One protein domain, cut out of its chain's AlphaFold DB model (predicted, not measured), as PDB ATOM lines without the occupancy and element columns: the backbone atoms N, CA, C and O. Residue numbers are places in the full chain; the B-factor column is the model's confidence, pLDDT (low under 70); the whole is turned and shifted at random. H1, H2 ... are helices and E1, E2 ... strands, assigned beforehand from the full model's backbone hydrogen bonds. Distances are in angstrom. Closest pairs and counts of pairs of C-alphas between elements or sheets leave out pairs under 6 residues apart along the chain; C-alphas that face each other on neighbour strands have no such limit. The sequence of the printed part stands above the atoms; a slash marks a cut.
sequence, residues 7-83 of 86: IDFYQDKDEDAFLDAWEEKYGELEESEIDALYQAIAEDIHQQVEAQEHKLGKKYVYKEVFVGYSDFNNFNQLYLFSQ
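Overview. This is residues 7 to 83 of the 86 residues of the protein "Cystine transport system permease protein" of Desemzia incerta (UniProt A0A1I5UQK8). A strongly twisted sheet of four strands has a helix on each of its two faces: H1 runs along E3 on one, and the longer H2 crosses the other. The longest strand, E3, bends within the sheet, its earlier part pairing with E2 and its later part with E4, while residues 47 to 52, of which 47 to 50 belong to H2, stick out. The printed part has 77 residues, with two named helices and four named strands in the order E1 H1 H2 E2 E3 E4. The sheet, in the order E1 E4 E3 E2, is mixed, and the class is mixed, helices and strands. The whole is compact, with a radius of gyration of the C-alphas of 11.9 A, and spans 32 by 22 by 21 A.

Along the chain. Find C-alpha 7 at (15.153, 20.115, -11.950), where E1, residues 7 to 9, begins. H1, residues 12 to 26, follows and is 20.6 A long. From C-alpha 31 at (30.056, 17.801, -10.328), H2, residues 31 to 50, runs 29.0 A. Next come E2, residues 59 to 62, 10.1 A, and E3, residues 65 to 73, 22.3 A, which bends by 57 degrees at residue 69. E4, residues 78 to 82, 13.3 A, ends at C-alpha 82 at (10.276, 11.247, -6.933).

Arrangement. Look first at the meander E2 E3 E4, each strand the antiparallel neighbour of the one before; E2 and E3 form a hairpin, and so do E3 and E4. N 60 and O 68 are 2.8 A apart, and N 71 and O 80 are 2.8 A apart, both within hydrogen-bond range. Edge strand E1 is parallel to E4, with N 8 and O 79 at 2.9 A. E1, H1 H2 and E2 make a split strand-helix-strand unit, two strands of one sheet that are not neighbours, joined through helices, with E4 and E3 between them in the sheet; its crossover is left-handed. H1 is on the sheet at a height of 8.6 A, over E4 and E3, and only just runs along the strands, at 29 degrees to E3 on the local plane; its closest C-alphas to E3 are those of Phe 18 and Val 67, 5.5 A. H2, on the opposite face at a height of 6.2 A, lies over E3 and runs across the strands, at 68 degrees to E3 on the local plane. The closest C-alphas of E1 and H2 are those of Ile 7 and Ala 42, 5.6 A. H1 and H2 are apart. In H2 every O i to N i+4 pair is within hydrogen-bond range; in H1, 10 of 11 are.

Size, cuts and confidence. Look for the two C-alphas farthest apart at Gly 27 and Phe 75, 33.9 A. The printed part has no cut. No link is long; the link from H2 to E2 is short, with 8 residues, and the others are tight. The mean pLDDT of the printed part is 96.4, and no printed residue is under 70.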
ATOM      1  N   ILE A   7      15.684  21.285 -12.644       97.12
ATOM      2  CA  ILE A   7      15.153  20.115 -11.950       97.12
ATOM      3  C   ILE A   7      15.578  20.077 -10.489       97.12
ATOM      4  O   ILE A   7      16.593  20.637 -10.099       97.12
ATOM      5  N   ASP A   8      14.785  19.382  -9.684       97.06
ATOM      6  CA  ASP A   8      15.119  19.042  -8.306       97.06
ATOM      7  C   ASP A   8      14.403  17.734  -7.921       97.06
ATOM      8  O   ASP A   8      13.466  17.274  -8.593       97.06
ATOM      9  N   PHE A   9      14.822  17.124  -6.822       97.25
ATOM     10  CA  PHE A   9      14.237  15.903  -6.289       97.25
ATOM     11  C   PHE A   9      13.504  16.198  -4.984       97.25
ATOM     12  O   PHE A   9      13.904  17.027  -4.173       97.25
ATOM     13  N   TYR A  10      12.392  15.501  -4.734       95.38
ATOM     14  CA  TYR A  10      11.652  15.701  -3.480       95.38
ATOM     15  C   TYR A  10      12.446  15.282  -2.238       95.38
ATOM     16  O   TYR A  10      12.121  15.723  -1.131       95.38
ATOM     17  N   GLN A  11      13.385  14.351  -2.398       96.25
ATOM     18  CA  GLN A  11      14.210  13.791  -1.334       96.25
ATOM     19  C   GLN A  11      15.578  13.429  -1.904       96.25
ATOM     20  O   GLN A  11      15.636  12.858  -2.987       96.25
ATOM     21  N   ASP A  12      16.634  13.618  -1.115       96.44
ATOM     22  CA  ASP A  12      18.015  13.277  -1.490       96.44
ATOM     23  C   ASP A  12      18.130  11.819  -1.976       96.44
ATOM     24  O   ASP A  12      18.731  11.529  -2.997       96.44
ATOM     25  N   LYS A  13      17.416  10.879  -1.341       96.56
ATOM     26  CA  LYS A  13      17.411   9.468  -1.774       96.56
ATOM     27  C   LYS A  13      16.828   9.231  -3.177       96.56
ATOM     28  O   LYS A  13      17.008   8.150  -3.732       96.56
ATOM     29  N   ASP A  14      15.972  10.137  -3.658       97.50
ATOM     30  CA  ASP A  14      15.371  10.035  -4.988       97.50
ATOM     31  C   ASP A  14      16.378  10.490  -6.054       97.50
ATOM     32  O   ASP A  14      16.396   9.903  -7.139       97.50
ATOM     33  N   GLU A  15      17.211  11.478  -5.704       97.62
ATOM     34  CA  GLU A  15      18.371  11.941  -6.469       97.62
ATOM     35  C   GLU A  15      19.469  10.874  -6.493       97.62
ATOM     36  O   GLU A  15      19.844  10.428  -7.573       97.62
ATOM     37  N   ASP A  16      19.887  10.376  -5.324       97.44
ATOM     38  CA  ASP A  16      20.893   9.311  -5.195       97.44
ATOM     39  C   ASP A  16      20.526   8.104  -6.070       97.44
ATOM     40  O   ASP A  16      21.333   7.606  -6.844       97.44
ATOM     41  N   ALA A  17      19.264   7.661  -6.018       97.81
ATOM     42  CA  ALA A  17      18.795   6.529  -6.816       97.81
ATOM     43  C   ALA A  17      18.813   6.799  -8.331       97.81
ATOM     44  O   ALA A  17      18.955   5.862  -9.119       97.81
ATOM     45  N   PHE A  18      18.614   8.053  -8.745       97.81
ATOM     46  CA  PHE A  18      18.737   8.442 -10.145       97.81
ATOM     47  C   PHE A  18      20.205   8.452 -10.581       97.81
ATOM     48  O   PHE A  18      20.518   7.856 -11.613       97.81
ATOM     49  N   LEU A  19      21.085   9.084  -9.799       97.75
ATOM     50  CA  LEU A  19      22.515   9.159 -10.087       97.75
ATOM     51  C   LEU A  19      23.149   7.765 -10.092       97.75
ATOM     52  O   LEU A  19      23.779   7.415 -11.082       97.75
ATOM     53  N   ASP A  20      22.860   6.912  -9.106       97.69
ATOM     54  CA  ASP A  20      23.316   5.515  -9.070       97.69
ATOM     55  C   ASP A  20      22.943   4.762 -10.362       97.69
ATOM     56  O   ASP A  20      23.763   4.073 -10.973       97.69
ATOM     57  N   ALA A  21      21.691   4.905 -10.816       97.50
ATOM     58  CA  ALA A  21      21.210   4.255 -12.036       97.50
ATOM     59  C   ALA A  21      21.827   4.854 -13.309       97.50
ATOM     60  O   ALA A  21      21.986   4.157 -14.320       97.50
ATOM     61  N   TRP A  22      22.145   6.147 -13.286       98.06
ATOM     62  CA  TRP A  22      22.854   6.811 -14.368       98.06
ATOM     63  C   TRP A  22      24.292   6.314 -14.462       98.06
ATOM     64  O   TRP A  22      24.725   5.905 -15.540       98.06
ATOM     65  N   GLU A  23      25.006   6.291 -13.340       97.31
ATOM     66  CA  GLU A  23      26.403   5.884 -13.255       97.31
ATOM     67  C   GLU A  23      26.592   4.402 -13.579       97.31
ATOM     68  O   GLU A  23      27.524   4.045 -14.301       97.31
ATOM     69  N   GLU A  24      25.657   3.534 -13.171       97.44
ATOM     70  CA  GLU A  24      25.652   2.122 -13.579       97.44
ATOM     71  C   GLU A  24      25.622   1.970 -15.111       97.44
ATOM     72  O   GLU A  24      26.220   1.045 -15.671       97.44
ATOM     73  N   LYS A  25      24.937   2.883 -15.811       97.12
ATOM     74  CA  LYS A  25      24.741   2.807 -17.261       97.12
ATOM     75  C   LYS A  25      25.797   3.563 -18.070       97.12
ATOM     76  O   LYS A  25      26.180   3.090 -19.144       97.12
ATOM     77  N   TYR A  26      26.226   4.728 -17.598       96.88
ATOM     78  CA  TYR A  26      27.053   5.672 -18.355       96.88
ATOM     79  C   TYR A  26      28.420   5.959 -17.718       96.88
ATOM     80  O   TYR A  26      29.283   6.497 -18.411       96.88
ATOM     81  N   GLY A  27      28.650   5.530 -16.473       96.44
ATOM     82  CA  GLY A  27      29.851   5.823 -15.687       96.44
ATOM     83  C   GLY A  27      29.674   7.008 -14.735       96.44
ATOM     84  O   GLY A  27      28.701   7.751 -14.843       96.44
ATOM     85  N   GLU A  28      30.625   7.147 -13.807       95.56
ATOM     86  CA  GLU A  28      30.681   8.226 -12.807       95.56
ATOM     87  C   GLU A  28      30.659   9.615 -13.464       95.56
ATOM     88  O   GLU A  28      31.227   9.805 -14.546       95.56
ATOM     89  N   LEU A  29      30.008  10.570 -12.798       94.38
ATOM     90  CA  LEU A  29      29.930  11.965 -13.227       94.38
ATOM     91  C   LEU A  29      30.742  12.868 -12.298       94.38
ATOM     92  O   LEU A  29      30.667  12.762 -11.076       94.38
ATOM     93  N   GLU A  30      31.453  13.831 -12.875       93.75
ATOM     94  CA  GLU A  30      31.986  14.958 -12.109       93.75
ATOM     95  C   GLU A  30      30.875  15.979 -11.804       93.75
ATOM     96  O   GLU A  30      29.893  16.091 -12.537       93.75
ATOM     97  N   GLU A  31      31.055  16.806 -10.769       88.62
ATOM     98  CA  GLU A  31      30.056  17.801 -10.328       88.62
ATOM     99  C   GLU A  31      29.567  18.708 -11.477       88.62
ATOM    100  O   GLU A  31      28.371  18.915 -11.657       88.62
ATOM    101  N   SER A  32      30.475  19.163 -12.352       90.88
ATOM    102  CA  SER A  32      30.107  19.982 -13.518       90.88
ATOM    103  C   SER A  32      29.293  19.237 -14.583       90.88
ATOM    104  O   SER A  32      28.626  19.862 -15.405       90.88
ATOM    105  N   GLU A  33      29.397  17.908 -14.629       95.69
ATOM    106  CA  GLU A  33      28.629  17.067 -15.549       95.69
ATOM    107  C   GLU A  33      27.227  16.786 -15.004       95.69
ATOM    108  O   GLU A  33      26.293  16.668 -15.798       95.69
ATOM    109  N   ILE A  34      27.066  16.755 -13.676       95.50
ATOM    110  CA  ILE A  34      25.763  16.661 -13.005       95.50
ATOM    111  C   ILE A  34      24.924  17.906 -13.317       95.50
ATOM    112  O   ILE A  34      23.808  17.771 -13.818       95.50
ATOM    113  N   ASP A  35      25.484  19.108 -13.153       93.56
ATOM    114  CA  ASP A  35      24.789  20.360 -13.496       93.56
ATOM    115  C   ASP A  35      24.326  20.373 -14.966       93.56
ATOM    116  O   ASP A  35      23.189  20.721 -15.295       93.56
ATOM    117  N   ALA A  36      25.204  19.943 -15.879       95.19
ATOM    118  CA  ALA A  36      24.885  19.867 -17.302       95.19
ATOM    119  C   ALA A  36      23.813  18.807 -17.609       95.19
ATOM    120  O   ALA A  36      22.976  19.003 -18.496       95.19
ATOM    121  N   LEU A  37      23.830  17.684 -16.889       97.12
ATOM    122  CA  LEU A  37      22.812  16.645 -16.982       97.12
ATOM    123  C   LEU A  37      21.448  17.178 -16.533       97.12
ATOM    124  O   LEU A  37      20.457  16.963 -17.231       97.12
ATOM    125  N   TYR A  38      21.403  17.894 -15.415       96.81
ATOM    126  CA  TYR A  38      20.174  18.437 -14.837       96.81
ATOM    127  C   TYR A  38      19.543  19.473 -15.759       96.81
ATOM    128  O   TYR A  38      18.365  19.350 -16.104       96.81
ATOM    129  N   GLN A  39      20.355  20.384 -16.298       95.81
ATOM    130  CA  GLN A  39      19.911  21.342 -17.307       95.81
ATOM    131  C   GLN A  39      19.355  20.641 -18.559       95.81
ATOM    132  O   GLN A  39      18.289  20.997 -19.060       95.81
ATOM    133  N   ALA A  40      20.041  19.606 -19.056       96.81
ATOM    134  CA  ALA A  40      19.581  18.868 -20.230       96.81
ATOM    135  C   ALA A  40      18.257  18.127 -19.975       96.81
ATOM    136  O   ALA A  40      17.411  18.044 -20.865       96.81
ATOM    137  N   ILE A  41      18.063  17.598 -18.765       97.94
ATOM    138  CA  ILE A  41      16.801  16.977 -18.358       97.94
ATOM    139  C   ILE A  41      15.688  18.022 -18.280       97.94
ATOM    140  O   ILE A  41      14.595  17.755 -18.778       97.94
ATOM    141  N   ALA A  42      15.957  19.183 -17.674       97.19
ATOM    142  CA  ALA A  42      15.000  20.276 -17.532       97.19
ATOM    143  C   ALA A  42      14.470  20.731 -18.897       97.19
ATOM    144  O   ALA A  42      13.261  20.855 -19.095       97.19
ATOM    145  N   GLU A  43      15.373  20.919 -19.861       96.75
ATOM    146  CA  GLU A  43      15.027  21.297 -21.230       96.75
ATOM    147  C   GLU A  43      14.206  20.213 -21.941       96.75
ATOM    148  O   GLU A  43      13.183  20.525 -22.555       96.75
ATOM    149  N   ASP A  44      14.612  18.944 -21.830       97.94
ATOM    150  CA  ASP A  44      13.937  17.820 -22.489       97.94
ATOM    151  C   ASP A  44      12.512  17.609 -21.950       97.94
ATOM    152  O   ASP A  44      11.547  17.575 -22.720       97.94
ATOM    153  N   ILE A  45      12.335  17.554 -20.624       97.56
ATOM    154  CA  ILE A  45      10.999  17.378 -20.042       97.56
ATOM    155  C   ILE A  45      10.103  18.581 -20.330       97.56
ATOM    156  O   ILE A  45       8.904  18.404 -20.566       97.56
ATOM    157  N   HIS A  46      10.663  19.794 -20.347       97.06
ATOM    158  CA  HIS A  46       9.900  20.989 -20.665       97.06
ATOM    159  C   HIS A  46       9.333  20.927 -22.081       97.06
ATOM    160  O   HIS A  46       8.118  21.049 -22.256       97.06
ATOM    161  N   GLN A  47      10.182  20.619 -23.064       96.88
ATOM    162  CA  GLN A  47       9.763  20.450 -24.455       96.88
ATOM    163  C   GLN A  47       8.702  19.352 -24.599       96.88
ATOM    164  O   GLN A  47       7.684  19.564 -25.260       96.88
ATOM    165  N   GLN A  48       8.877  18.204 -23.936       98.00
ATOM    166  CA  GLN A  48       7.906  17.107 -23.994       98.00
ATOM    167  C   GLN A  48       6.559  17.465 -23.350       98.00
ATOM    168  O   GLN A  48       5.508  17.029 -23.829       98.00
ATOM    169  N   VAL A  49       6.552  18.251 -22.270       97.12
ATOM    170  CA  VAL A  49       5.312  18.726 -21.635       97.12
ATOM    171  C   VAL A  49       4.604  19.750 -22.523       97.12
ATOM    172  O   VAL A  49       3.389  19.643 -22.708       97.12
ATOM    173  N   GLU A  50       5.333  20.697 -23.121       95.88
ATOM    174  CA  GLU A  50       4.768  21.667 -24.070       95.88
ATOM    175  C   GLU A  50       4.192  20.984 -25.320       95.88
ATOM    176  O   GLU A  50       3.098  21.331 -25.777       95.88
ATOM    177  N   ALA A  51       4.875  19.952 -25.822       97.56
ATOM    178  CA  ALA A  51       4.430  19.127 -26.943       97.56
ATOM    179  C   ALA A  51       3.304  18.134 -26.582       97.56
ATOM    180  O   ALA A  51       2.767  17.464 -27.464       97.56
ATOM    181  N   GLN A  52       2.908  18.050 -25.305       96.62
ATOM    182  CA  GLN A  52       1.931  17.087 -24.770       96.62
ATOM    183  C   GLN A  52       2.339  15.608 -24.917       96.62
ATOM    184  O   GLN A  52       1.493  14.712 -24.808       96.62
ATOM    185  N   GLU A  53       3.625  15.344 -25.133       97.50
ATOM    186  CA  GLU A  53       4.213  14.005 -25.216       97.50
ATOM    187  C   GLU A  53       4.413  13.408 -23.820       97.50
ATOM    188  O   GLU A  53       4.150  12.222 -23.599       97.50
ATOM    189  N   HIS A  54       4.764  14.253 -22.847       97.38
ATOM    190  CA  HIS A  54       4.838  13.893 -21.436       97.38
ATOM    191  C   HIS A  54       3.732  14.566 -20.621       97.38
ATOM    192  O   HIS A  54       3.322  15.698 -20.877       97.38
ATOM    193  N   LYS A  55       3.224  13.863 -19.604       97.19
ATOM    194  CA  LYS A  55       2.199  14.381 -18.684       97.19
ATOM    195  C   LYS A  55       2.741  14.389 -17.265       97.19
ATOM    196  O   LYS A  55       3.207  13.357 -16.787       97.19
ATOM    197  N   LEU A  56       2.572  15.507 -16.560       96.25
ATOM    198  CA  LEU A  56       2.890  15.599 -15.132       96.25
ATOM    199  C   LEU A  56       2.162  14.504 -14.324       96.25
ATOM    200  O   LEU A  56       1.074  14.036 -14.678       96.25
ATOM    201  N   GLY A  57       2.803  14.046 -13.255       96.12
ATOM    202  CA  GLY A  57       2.439  12.886 -12.442       96.12
ATOM    203  C   GLY A  57       2.748  11.524 -13.081       96.12
ATOM    204  O   GLY A  57       2.379  10.482 -12.522       96.12
ATOM    205  N   LYS A  58       3.367  11.480 -14.269       97.38
ATOM    206  CA  LYS A  58       3.792  10.234 -14.931       97.38
ATOM    207  C   LYS A  58       5.284   9.996 -14.768       97.38
ATOM    208  O   LYS A  58       6.045  10.906 -14.459       97.38
ATOM    209  N   LYS A  59       5.673   8.735 -14.980       97.38
ATOM    210  CA  LYS A  59       7.077   8.337 -15.048       97.38
ATOM    211  C   LYS A  59       7.748   9.081 -16.188       97.38
ATOM    212  O   LYS A  59       7.237   9.047 -17.304       97.38
ATOM    213  N   TYR A  60       8.882   9.676 -15.885       98.31
ATOM    214  CA  TYR A  60       9.764  10.307 -16.832       98.31
ATOM    215  C   TYR A  60      11.068   9.511 -16.911       98.31
ATOM    216  O   TYR A  60      11.598   9.048 -15.896       98.31
ATOM    217  N   VAL A  61      11.532   9.286 -18.135       97.94
ATOM    218  CA  VAL A  61      12.722   8.493 -18.440       97.94
ATOM    219  C   VAL A  61      13.572   9.320 -19.387       97.94
ATOM    220  O   VAL A  61      13.111   9.650 -20.475       97.94
ATOM    221  N   TYR A  62      14.807   9.609 -18.991       98.31
ATOM    222  CA  TYR A  62      15.760  10.350 -19.805       98.31
ATOM    223  C   TYR A  62      16.890   9.426 -20.230       98.31
ATOM    224  O   TYR A  62      17.499   8.765 -19.393       98.31
ATOM    225  N   LYS A  63      17.142   9.331 -21.541       97.19
ATOM    226  CA  LYS A  63      18.143   8.415 -22.122       97.19
ATOM    227  C   LYS A  63      18.090   7.010 -21.503       97.19
ATOM    228  O   LYS A  63      19.105   6.446 -21.095       97.19
ATOM    229  N   GLU A  64      16.876   6.461 -21.427       97.12
ATOM    230  CA  GLU A  64      16.568   5.135 -20.870       97.12
ATOM    231  C   GLU A  64      16.835   4.958 -19.358       97.12
ATOM    232  O   GLU A  64      16.684   3.846 -18.854       97.12
ATOM    233  N   VAL A  65      17.192   6.017 -18.628       97.94
ATOM    234  CA  VAL A  65      17.333   6.016 -17.163       97.94
ATOM    235  C   VAL A  65      16.072   6.605 -16.542       97.94
ATOM    236  O   VAL A  65      15.556   7.634 -16.984       97.94
ATOM    237  N   PHE A  66      15.527   5.926 -15.536       97.94
ATOM    238  CA  PHE A  66      14.347   6.409 -14.828       97.94
ATOM    239  C   PHE A  66      14.729   7.562 -13.897       97.94
ATOM    240  O   PHE A  66      15.411   7.346 -12.904       97.94
ATOM    241  N   VAL A  67      14.257   8.769 -14.216       97.81
ATOM    242  CA  VAL A  67      14.517   9.968 -13.400       97.81
ATOM    243  C   VAL A  67      13.528  10.047 -12.240       97.81
ATOM    244  O   VAL A  67      13.902  10.318 -11.109       97.81
ATOM    245  N   GLY A  68      12.248   9.776 -12.502       98.06
ATOM    246  CA  GLY A  68      11.221   9.795 -11.466       98.06
ATOM    247  C   GLY A  68       9.815  10.017 -12.010       98.06
ATOM    248  O   GLY A  68       9.584  10.097 -13.217       98.06
ATOM    249  N   TYR A  69       8.839  10.109 -11.113       98.12
ATOM    250  CA  TYR A  69       7.528  10.664 -11.428       98.12
ATOM    251  C   TYR A  69       7.630  12.185 -11.376       98.12
ATOM    252  O   TYR A  69       7.988  12.732 -10.339       98.12
ATOM    253  N   SER A  70       7.333  12.849 -12.488       97.19
ATOM    254  CA  SER A  70       7.523  14.295 -12.614       97.19
ATOM    255  C   SER A  70       6.368  15.086 -11.998       97.19
ATOM    256  O   SER A  70       5.210  14.768 -12.267       97.19
ATOM    257  N   ASP A  71       6.658  16.185 -11.327       96.75
ATOM    258  CA  ASP A  71       5.738  17.275 -11.007       96.75
ATOM    259  C   ASP A  71       6.358  18.609 -11.460       96.75
ATOM    260  O   ASP A  71       7.506  18.641 -11.906       96.75
ATOM    261  N   PHE A  72       5.612  19.711 -11.392       96.31
ATOM    262  CA  PHE A  72       6.127  21.029 -11.752       96.31
ATOM    263  C   PHE A  72       5.745  22.095 -10.728       96.31
ATOM    264  O   PHE A  72       4.569  22.398 -10.500       96.31
ATOM    265  N   ASN A  73       6.762  22.730 -10.151       94.12
ATOM    266  CA  ASN A  73       6.589  23.863  -9.264       94.12
ATOM    267  C   ASN A  73       6.597  25.166 -10.071       94.12
ATOM    268  O   ASN A  73       7.642  25.741 -10.367       94.12
ATOM    269  N   ASN A  74       5.400  25.676 -10.362       90.81
ATOM    270  CA  ASN A  74       5.213  26.924 -11.105       90.81
ATOM    271  C   ASN A  74       5.828  28.158 -10.420       90.81
ATOM    272  O   ASN A  74       6.153  29.123 -11.106       90.81
ATOM    273  N   PHE A  75       5.956  28.173  -9.090       90.12
ATOM    274  CA  PHE A  75       6.511  29.330  -8.379       90.12
ATOM    275  C   PHE A  75       8.029  29.420  -8.559       90.12
ATOM    276  O   PHE A  75       8.543  30.501  -8.828       90.12
ATOM    277  N   ASN A  76       8.718  28.279  -8.475       89.12
ATOM    278  CA  ASN A  76      10.170  28.203  -8.635       89.12
ATOM    279  C   ASN A  76      10.620  27.878 -10.070       89.12
ATOM    280  O   ASN A  76      11.815  27.882 -10.325       89.12
ATOM    281  N   GLN A  77       9.686  27.601 -10.990       92.38
ATOM    282  CA  GLN A  77       9.972  27.183 -12.369       92.38
ATOM    283  C   GLN A  77      10.867  25.933 -12.446       92.38
ATOM    284  O   GLN A  77      11.742  25.851 -13.297       92.38
ATOM    285  N   LEU A  78      10.636  24.948 -11.571       94.44
ATOM    286  CA  LEU A  78      11.433  23.719 -11.522       94.44
ATOM    287  C   LEU A  78      10.564  22.464 -11.628       94.44
ATOM    288  O   LEU A  78       9.440  22.418 -11.107       94.44
ATOM    289  N   TYR A  79      11.097  21.443 -12.290       97.31
ATOM    290  CA  TYR A  79      10.518  20.105 -12.329       97.31
ATOM    291  C   TYR A  79      10.964  19.305 -11.111       97.31
ATOM    292  O   TYR A  79      12.148  19.236 -10.810       97.31
ATOM    293  N   LEU A  80      10.003  18.695 -10.420       97.56
ATOM    294  CA  LEU A  80      10.265  17.875  -9.240       97.56
ATOM    295  C   LEU A  80      10.146  16.399  -9.580       97.56
ATOM    296  O   LEU A  80       9.178  15.993 -10.225       97.56
ATOM    297  N   PHE A  81      11.076  15.587  -9.091       98.06
ATOM    298  CA  PHE A  81      11.056  14.143  -9.301       98.06
ATOM    299  C   PHE A  81      11.005  13.365  -7.986       98.06
ATOM    300  O   PHE A  81      11.613  13.732  -6.982       98.06
ATOM    301  N   SER A  82      10.260  12.258  -7.996       97.38
ATOM    302  CA  SER A  82      10.276  11.247  -6.933       97.38
ATOM    303  C   SER A  82      10.390   9.844  -7.520       97.38
ATOM    304  O   SER A  82       9.770   9.536  -8.540       97.38
ATOM    305  N   GLN A  83      11.091   8.928  -6.848       94.88
ATOM    306  CA  GLN A  83      11.184   7.529  -7.299       94.88
ATOM    307  C   GLN A  83       9.888   6.749  -7.040       94.88
ATOM    308  O   GLN A  83       9.616   5.705  -7.644       94.88
TER     309      GLN A  83